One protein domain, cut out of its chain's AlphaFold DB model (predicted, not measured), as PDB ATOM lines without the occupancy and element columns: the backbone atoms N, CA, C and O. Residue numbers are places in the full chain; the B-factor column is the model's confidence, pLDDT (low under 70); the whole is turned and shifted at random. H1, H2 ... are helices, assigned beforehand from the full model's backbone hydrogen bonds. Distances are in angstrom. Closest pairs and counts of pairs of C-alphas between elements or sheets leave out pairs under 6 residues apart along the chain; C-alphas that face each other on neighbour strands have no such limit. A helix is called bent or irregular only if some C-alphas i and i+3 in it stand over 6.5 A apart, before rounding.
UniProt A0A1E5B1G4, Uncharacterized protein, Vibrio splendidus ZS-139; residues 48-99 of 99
ATOM      1  N   LYS A  48     153.970 194.621 167.304       68.19
ATOM      2  CA  LYS A  48     153.896 194.680 165.846       68.19
ATOM      3  C   LYS A  48     154.511 195.990 165.400       68.19
ATOM      4  O   LYS A  48     153.912 197.050 165.582       68.19
ATOM      5  N   GLN A  49     155.681 195.922 164.773       73.00
ATOM      6  CA  GLN A  49     156.168 197.069 164.027       73.00
ATOM      7  C   GLN A  49     155.410 197.158 162.702       73.00
ATOM      8  O   GLN A  49     155.284 196.167 161.979       73.00
ATOM      9  N   LYS A  50     154.896 198.349 162.379       77.75
ATOM     10  CA  LYS A  50     154.253 198.568 161.082       77.75
ATOM     11  C   LYS A  50     155.276 198.323 159.979       77.75
ATOM     12  O   LYS A  50     156.357 198.911 159.982       77.75
ATOM     13  N   ILE A  51     154.920 197.444 159.052       81.12
ATOM     14  CA  ILE A  51     155.724 197.170 157.871       81.12
ATOM     15  C   ILE A  51     155.405 198.257 156.848       81.12
ATOM     16  O   ILE A  51     154.233 198.526 156.584       81.12
ATOM     17  N   ASP A  52     156.442 198.890 156.312       79.00
ATOM     18  CA  ASP A  52     156.300 199.869 155.238       79.00
ATOM     19  C   ASP A  52     156.246 199.129 153.899       79.00
ATOM     20  O   ASP A  52     157.125 198.312 153.599       79.00
ATOM     21  N   ILE A  53     155.171 199.340 153.147       82.50
ATOM     22  CA  ILE A  53     154.894 198.641 151.894       82.50
ATOM     23  C   ILE A  53     154.297 199.662 150.928       82.50
ATOM     24  O   ILE A  53     153.347 200.364 151.280       82.50
ATOM     25  N   ASP A  54     154.833 199.721 149.707       80.06
ATOM     26  CA  ASP A  54     154.218 200.501 148.634       80.06
ATOM     27  C   ASP A  54     152.780 200.015 148.397       80.06
ATOM     28  O   ASP A  54     152.503 198.812 148.476       80.06
ATOM     29  N   GLN A  55     151.874 200.941 148.070       69.38
ATOM     30  CA  GLN A  55     150.506 200.583 147.694       69.38
ATOM     31  C   GLN A  55     150.531 199.486 146.615       69.38
ATOM     32  O   GLN A  55     151.328 199.532 145.677       69.38
ATOM     33  N   ASP A  56     149.695 198.467 146.813       76.19
ATOM     34  CA  ASP A  56     149.503 197.311 145.926       76.19
ATOM     35  C   ASP A  56     150.623 196.254 145.876       76.19
ATOM     36  O   ASP A  56     150.574 195.343 145.046       76.19
ATOM     37  N   LYS A  57     151.607 196.282 146.790       77.81
ATOM     38  CA  LYS A  57     152.582 195.182 146.931       77.81
ATOM     39  C   LYS A  57     152.227 194.228 148.068       77.81
ATOM     40  O   LYS A  57     151.789 194.630 149.142       77.81
ATOM     41  N   ALA A  58     152.465 192.935 147.848       82.88
ATOM     42  CA  ALA A  58     152.331 191.941 148.905       82.88
ATOM     43  C   ALA A  58     153.471 192.092 149.934       82.88
ATOM     44  O   ALA A  58     154.631 192.270 149.537       82.88
ATOM     45  N   PRO A  59     153.184 191.982 151.245       81.88
ATOM     46  CA  PRO A  59     154.221 191.930 152.267       81.88
ATOM     47  C   PRO A  59     155.177 190.767 151.990       81.88
ATOM     48  O   PRO A  59     154.761 189.658 151.663       81.88
ATOM     49  N   THR A  60     156.475 191.015 152.151       88.44
ATOM     50  CA  THR A  60     157.510 189.979 152.013       88.44
ATOM     51  C   THR A  60     158.385 189.944 153.257       88.44
ATOM     52  O   THR A  60     158.453 190.921 154.006       88.44
ATOM     53  N   GLN A  61     159.115 188.842 153.446       82.69
ATOM     54  CA  GLN A  61     160.083 188.700 154.537       82.69
ATOM     55  C   GLN A  61     161.084 189.865 154.583       82.69
ATOM     56  O   GLN A  61     161.427 190.331 155.664       82.69
ATOM     57  N   LYS A  62     161.512 190.393 153.425       84.69
ATOM     58  CA  LYS A  62     162.425 191.545 153.371       84.69
ATOM     59  C   LYS A  62     161.821 192.790 154.017       84.69
ATOM     60  O   LYS A  62     162.505 193.446 154.791       84.69
ATOM     61  N   HIS A  63     160.546 193.079 153.755       82.88
ATOM     62  CA  HIS A  63     159.865 194.217 154.374       82.88
ATOM     63  C   HIS A  63     159.769 194.050 155.900       82.88
ATOM     64  O   HIS A  63     160.006 195.007 156.635       82.88
ATOM     65  N   ALA A  64     159.505 192.830 156.386       81.06
ATOM     66  CA  ALA A  64     159.507 192.535 157.819       81.06
ATOM     67  C   ALA A  64     160.894 192.757 158.449       81.06
ATOM     68  O   ALA A  64     161.007 193.455 159.455       81.06
ATOM     69  N   VAL A  65     161.957 192.240 157.823       84.56
ATOM     70  CA  VAL A  65     163.343 192.444 158.282       84.56
ATOM     71  C   VAL A  65     163.692 193.934 158.319       84.56
ATOM     72  O   VAL A  65     164.219 194.413 159.321       84.56
ATOM     73  N   SER A  66     163.351 194.695 157.277       86.25
ATOM     74  CA  SER A  66     163.577 196.144 157.245       86.25
ATOM     75  C   SER A  66     162.821 196.885 158.351       86.25
ATOM     76  O   SER A  66     163.390 197.779 158.977       86.25
ATOM     77  N   ALA A  67     161.571 196.509 158.630       85.19
ATOM     78  CA  ALA A  67     160.786 197.107 159.709       85.19
ATOM     79  C   ALA A  67     161.411 196.833 161.089       85.19
ATOM     80  O   ALA A  67     161.526 197.752 161.903       85.19
ATOM     81  N   ILE A  68     161.884 195.602 161.322       84.38
ATOM     82  CA  ILE A  68     162.597 195.214 162.549       84.38
ATOM     83  C   ILE A  68     163.880 196.034 162.703       84.38
ATOM     84  O   ILE A  68     164.089 196.650 163.745       84.38
ATOM     85  N   LEU A  69     164.716 196.103 161.662       86.00
ATOM     86  CA  LEU A  69     165.967 196.866 161.704       86.00
ATOM     87  C   LEU A  69     165.720 198.351 161.973       86.00
ATOM     88  O   LEU A  69     166.405 198.952 162.795       86.00
ATOM     89  N   LYS A  70     164.705 198.942 161.332       87.50
ATOM     90  CA  LYS A  70     164.306 200.332 161.581       87.50
ATOM     91  C   LYS A  70     163.900 200.543 163.039       87.50
ATOM     92  O   LYS A  70     164.305 201.533 163.639       87.50
ATOM     93  N   HIS A  71     163.124 199.619 163.608       85.50
ATOM     94  CA  HIS A  71     162.721 199.683 165.011       85.50
ATOM     95  C   HIS A  71     163.919 199.605 165.961       85.50
ATOM     96  O   HIS A  71     164.046 200.452 166.838       85.50
ATOM     97  N   LEU A  72     164.809 198.629 165.760       84.44
ATOM     98  CA  LEU A  72     165.998 198.442 166.593       84.44
ATOM     99  C   LEU A  72     166.933 199.650 166.527       84.44
ATOM    100  O   LEU A  72     167.411 200.105 167.562       84.44
ATOM    101  N   ASN A  73     167.149 200.198 165.330       88.56
ATOM    102  CA  ASN A  73     167.970 201.391 165.153       88.56
ATOM    103  C   ASN A  73     167.356 202.597 165.866       88.56
ATOM    104  O   ASN A  73     168.067 203.285 166.588       88.56
ATOM    105  N   GLN A  74     166.044 202.824 165.720       87.56
ATOM    106  CA  GLN A  74     165.368 203.921 166.415       87.56
ATOM    107  C   GLN A  74     165.458 203.757 167.933       87.56
ATOM    108  O   GLN A  74     165.849 204.689 168.623       87.56
ATOM    109  N   TRP A  75     165.171 202.557 168.445       87.44
ATOM    110  CA  TRP A  75     165.296 202.250 169.866       87.44
ATOM    111  C   TRP A  75     166.716 202.503 170.384       87.44
ATOM    112  O   TRP A  75     166.881 203.112 171.440       87.44
ATOM    113  N   ALA A  76     167.739 202.076 169.638       84.12
ATOM    114  CA  ALA A  76     169.133 202.294 170.004       84.12
ATOM    115  C   ALA A  76     169.478 203.788 170.010       84.12
ATOM    116  O   ALA A  76     170.066 204.272 170.972       84.12
ATOM    117  N   THR A  77     169.072 204.535 168.978       88.25
ATOM    118  CA  THR A  77     169.258 205.989 168.916       88.25
ATOM    119  C   THR A  77     168.578 206.693 170.087       88.25
ATOM    120  O   THR A  77     169.223 207.498 170.753       88.25
ATOM    121  N   ASP A  78     167.323 206.360 170.386       87.44
ATOM    122  CA  ASP A  78     166.572 206.956 171.493       87.44
ATOM    123  C   ASP A  78     167.237 206.644 172.838       87.44
ATOM    124  O   ASP A  78     167.386 207.522 173.689       87.44
ATOM    125  N   LYS A  79     167.696 205.398 173.020       83.62
ATOM    126  CA  LYS A  79     168.404 204.983 174.230       83.62
ATOM    127  C   LYS A  79     169.718 205.724 174.415       83.62
ATOM    128  O   LYS A  79     169.934 206.262 175.497       83.62
ATOM    129  N   LEU A  80     170.549 205.804 173.379       84.25
ATOM    130  CA  LEU A  80     171.811 206.545 173.419       84.25
ATOM    131  C   LEU A  80     171.580 208.043 173.659       84.25
ATOM    132  O   LEU A  80     172.268 208.642 174.477       84.25
ATOM    133  N   ALA A  81     170.571 208.642 173.022       84.69
ATOM    134  CA  ALA A  81     170.222 210.044 173.239       84.69
ATOM    135  C   ALA A  81     169.755 210.316 174.680       84.69
ATOM    136  O   ALA A  81     170.070 211.362 175.247       84.69
ATOM    137  N   SER A  82     169.023 209.375 175.285       85.69
ATOM    138  CA  SER A  82     168.564 209.477 176.678       85.69
ATOM    139  C   SER A  82     169.653 209.208 177.726       85.69
ATOM    140  O   SER A  82     169.454 209.539 178.894       85.69
ATOM    141  N   HIS A  83     170.789 208.637 177.318       82.88
ATOM    142  CA  HIS A  83     171.916 208.279 178.181       82.88
ATOM    143  C   HIS A  83     173.244 208.736 177.547       82.88
ATOM    144  O   HIS A  83     174.019 207.907 177.066       82.88
ATOM    145  N   PRO A  84     173.524 210.052 177.511       82.19
ATOM    146  CA  PRO A  84     174.728 210.592 176.870       82.19
ATOM    147  C   PRO A  84     176.032 210.132 177.545       82.19
ATOM    148  O   PRO A  84     177.098 210.171 176.941       82.19
ATOM    149  N   ASP A  85     175.943 209.685 178.791       88.31
ATOM    150  CA  ASP A  85     177.013 209.173 179.643       88.31
ATOM    151  C   ASP A  85     177.160 207.642 179.589       88.31
ATOM    152  O   ASP A  85     177.952 207.070 180.340       88.31
ATOM    153  N   ILE A  86     176.418 206.952 178.713       81.19
ATOM    154  CA  ILE A  86     176.410 205.484 178.642       81.19
ATOM    155  C   ILE A  86     177.795 204.895 178.353       81.19
ATOM    156  O   ILE A  86     178.126 203.832 178.876       81.19
ATOM    157  N   GLU A  87     178.625 205.584 177.566       75.38
ATOM    158  CA  GLU A  87     179.995 205.162 177.267       75.38
ATOM    159  C   GLU A  87     180.883 205.268 178.511       75.38
ATOM    160  O   GLU A  87     181.525 204.292 178.897       75.38
ATOM    161  N   THR A  88     180.845 206.411 179.203       83.56
ATOM    162  CA  THR A  88     181.563 206.615 180.469       83.56
ATOM    163  C   THR A  88     181.133 205.592 181.519       83.56
ATOM    164  O   THR A  88     181.981 204.924 182.108       83.56
ATOM    165  N   SER A  89     179.825 205.381 181.674       81.88
ATOM    166  CA  SER A  89     179.259 204.398 182.604       81.88
ATOM    167  C   SER A  89     179.671 202.961 182.264       81.88
ATOM    168  O   SER A  89     179.933 202.159 183.161       81.88
ATOM    169  N   SER A  90     179.765 202.621 180.974       78.06
ATOM    170  CA  SER A  90     180.199 201.291 180.521       78.06
ATOM    171  C   SER A  90     181.682 201.048 180.806       78.06
ATOM    172  O   SER A  90     182.044 199.970 181.277       78.06
ATOM    173  N   ILE A  91     182.537 202.054 180.588       82.88
ATOM    174  CA  ILE A  91     183.972 201.986 180.902       82.88
ATOM    175  C   ILE A  91     184.186 201.847 182.415       82.88
ATOM    176  O   ILE A  91     184.975 201.013 182.861       82.88
ATOM    177  N   GLU A  92     183.466 202.625 183.226       84.00
ATOM    178  CA  GLU A  92     183.533 202.522 184.686       84.00
ATOM    179  C   GLU A  92     183.073 201.147 185.187       84.00
ATOM    180  O   GLU A  92     183.712 200.565 186.071       84.00
ATOM    181  N   ALA A  93     182.008 200.590 184.605       83.38
ATOM    182  CA  ALA A  93     181.545 199.240 184.912       83.38
ATOM    183  C   ALA A  93     182.595 198.178 184.546       83.38
ATOM    184  O   ALA A  93     182.874 197.296 185.357       83.38
ATOM    185  N   GLU A  94     183.232 198.283 183.375       82.56
ATOM    186  CA  GLU A  94     184.303 197.372 182.959       82.56
ATOM    187  C   GLU A  94     185.506 197.427 183.912       82.56
ATOM    188  O   GLU A  94     186.028 196.386 184.316       82.56
ATOM    189  N   ILE A  95     185.939 198.627 184.312       85.88
ATOM    190  CA  ILE A  95     187.034 198.801 185.275       85.88
ATOM    191  C   ILE A  95     186.675 198.165 186.622       85.88
ATOM    192  O   ILE A  95     187.514 197.493 187.218       85.88
ATOM    193  N   ASN A  96     185.445 198.359 187.103       80.00
ATOM    194  CA  ASN A  96     184.994 197.790 188.373       80.00
ATOM    195  C   ASN A  96     184.837 196.264 188.327       80.00
ATOM    196  O   ASN A  96     185.074 195.621 189.341       80.00
ATOM    197  N   LEU A  97     184.498 195.679 187.175       77.50
ATOM    198  CA  LEU A  97     184.462 194.221 186.992       77.50
ATOM    199  C   LEU A  97     185.857 193.577 187.003       77.50
ATOM    200  O   LEU A  97     185.975 192.384 187.271       77.50
ATOM    201  N   LYS A  98     186.908 194.342 186.682       77.50
ATOM    202  CA  LYS A  98     188.305 193.872 186.671       77.50
ATOM    203  C   LYS A  98     189.042 194.074 188.005       77.50
ATOM    204  O   LYS A  98     190.191 193.645 188.101       77.50
ATOM    205  N   LYS A  99     188.435 194.756 188.981       61.00
ATOM    206  CA  LYS A  99     188.973 194.935 190.341       61.00
ATOM    207  C   LYS A  99     188.552 193.786 191.247       61.00
ATOM    208  O   LYS A  99     189.392 193.402 192.087       61.00
TER     209      LYS A  99
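What this domain is: This is residues 48 to 99 of the 99 residues of an uncharacterized protein of Vibrio splendidus ZS-139 (UniProt A0A1E5B1G4). A long helix, H1, and a shorter one, H2, meet near their ends at nearly a right angle, as an open L, and at the other end of H1 residues 48 to 60 make a wide loop that folds back into the helix. The corner of the L is a tight link, and the part from residue 72 to residue 99, with the later part of H1 and the whole of H2, stands free. The printed part has 52 residues with two named helices, H1 then H2 along the chain, and no named strand; the class is all helix. It is extended, with a radius of gyration of the C-alphas of 17.8 A, and its outline is a rod of 58 by 20 by 13 A.

How they stand to each other: H1, residues 61 to 82, is the longest helix. H2, residues 86 to 97, is close to it but not clearly touching, with 1 pair of C-alphas within 8 A. The closest C-alphas of the two are those of Leu 80 and Ile 86, 7.0 A apart. Their lines are about perpendicular, at 81 degrees, and their centres are 25.0 A apart. In H1 and H2 every O i to N i+4 pair is within hydrogen-bond range.

Where its parts are: H1 runs from Gln 61, C-alpha at (160.083, 188.700, 154.537), to Ser 82, C-alpha at (168.564, 209.477, 176.678), 31.5 A from first to last C-alpha. H2 runs from Ile 86 to Leu 97, C-alpha at (184.462, 194.221, 186.992), over 16.2 A. Neither helix is bent.

The domain as a whole: The two C-alphas farthest apart are those of Asp 56 and Lys 99, at 59.5 A. The printed part has no cut and ends at the chain's last residue. The link from H1 to H2, 3 residues, is tight. Residues 48 to 60 hold no named element. The mean pLDDT of the printed part is 82.0, and residues 48, 55 and 99 are under 70.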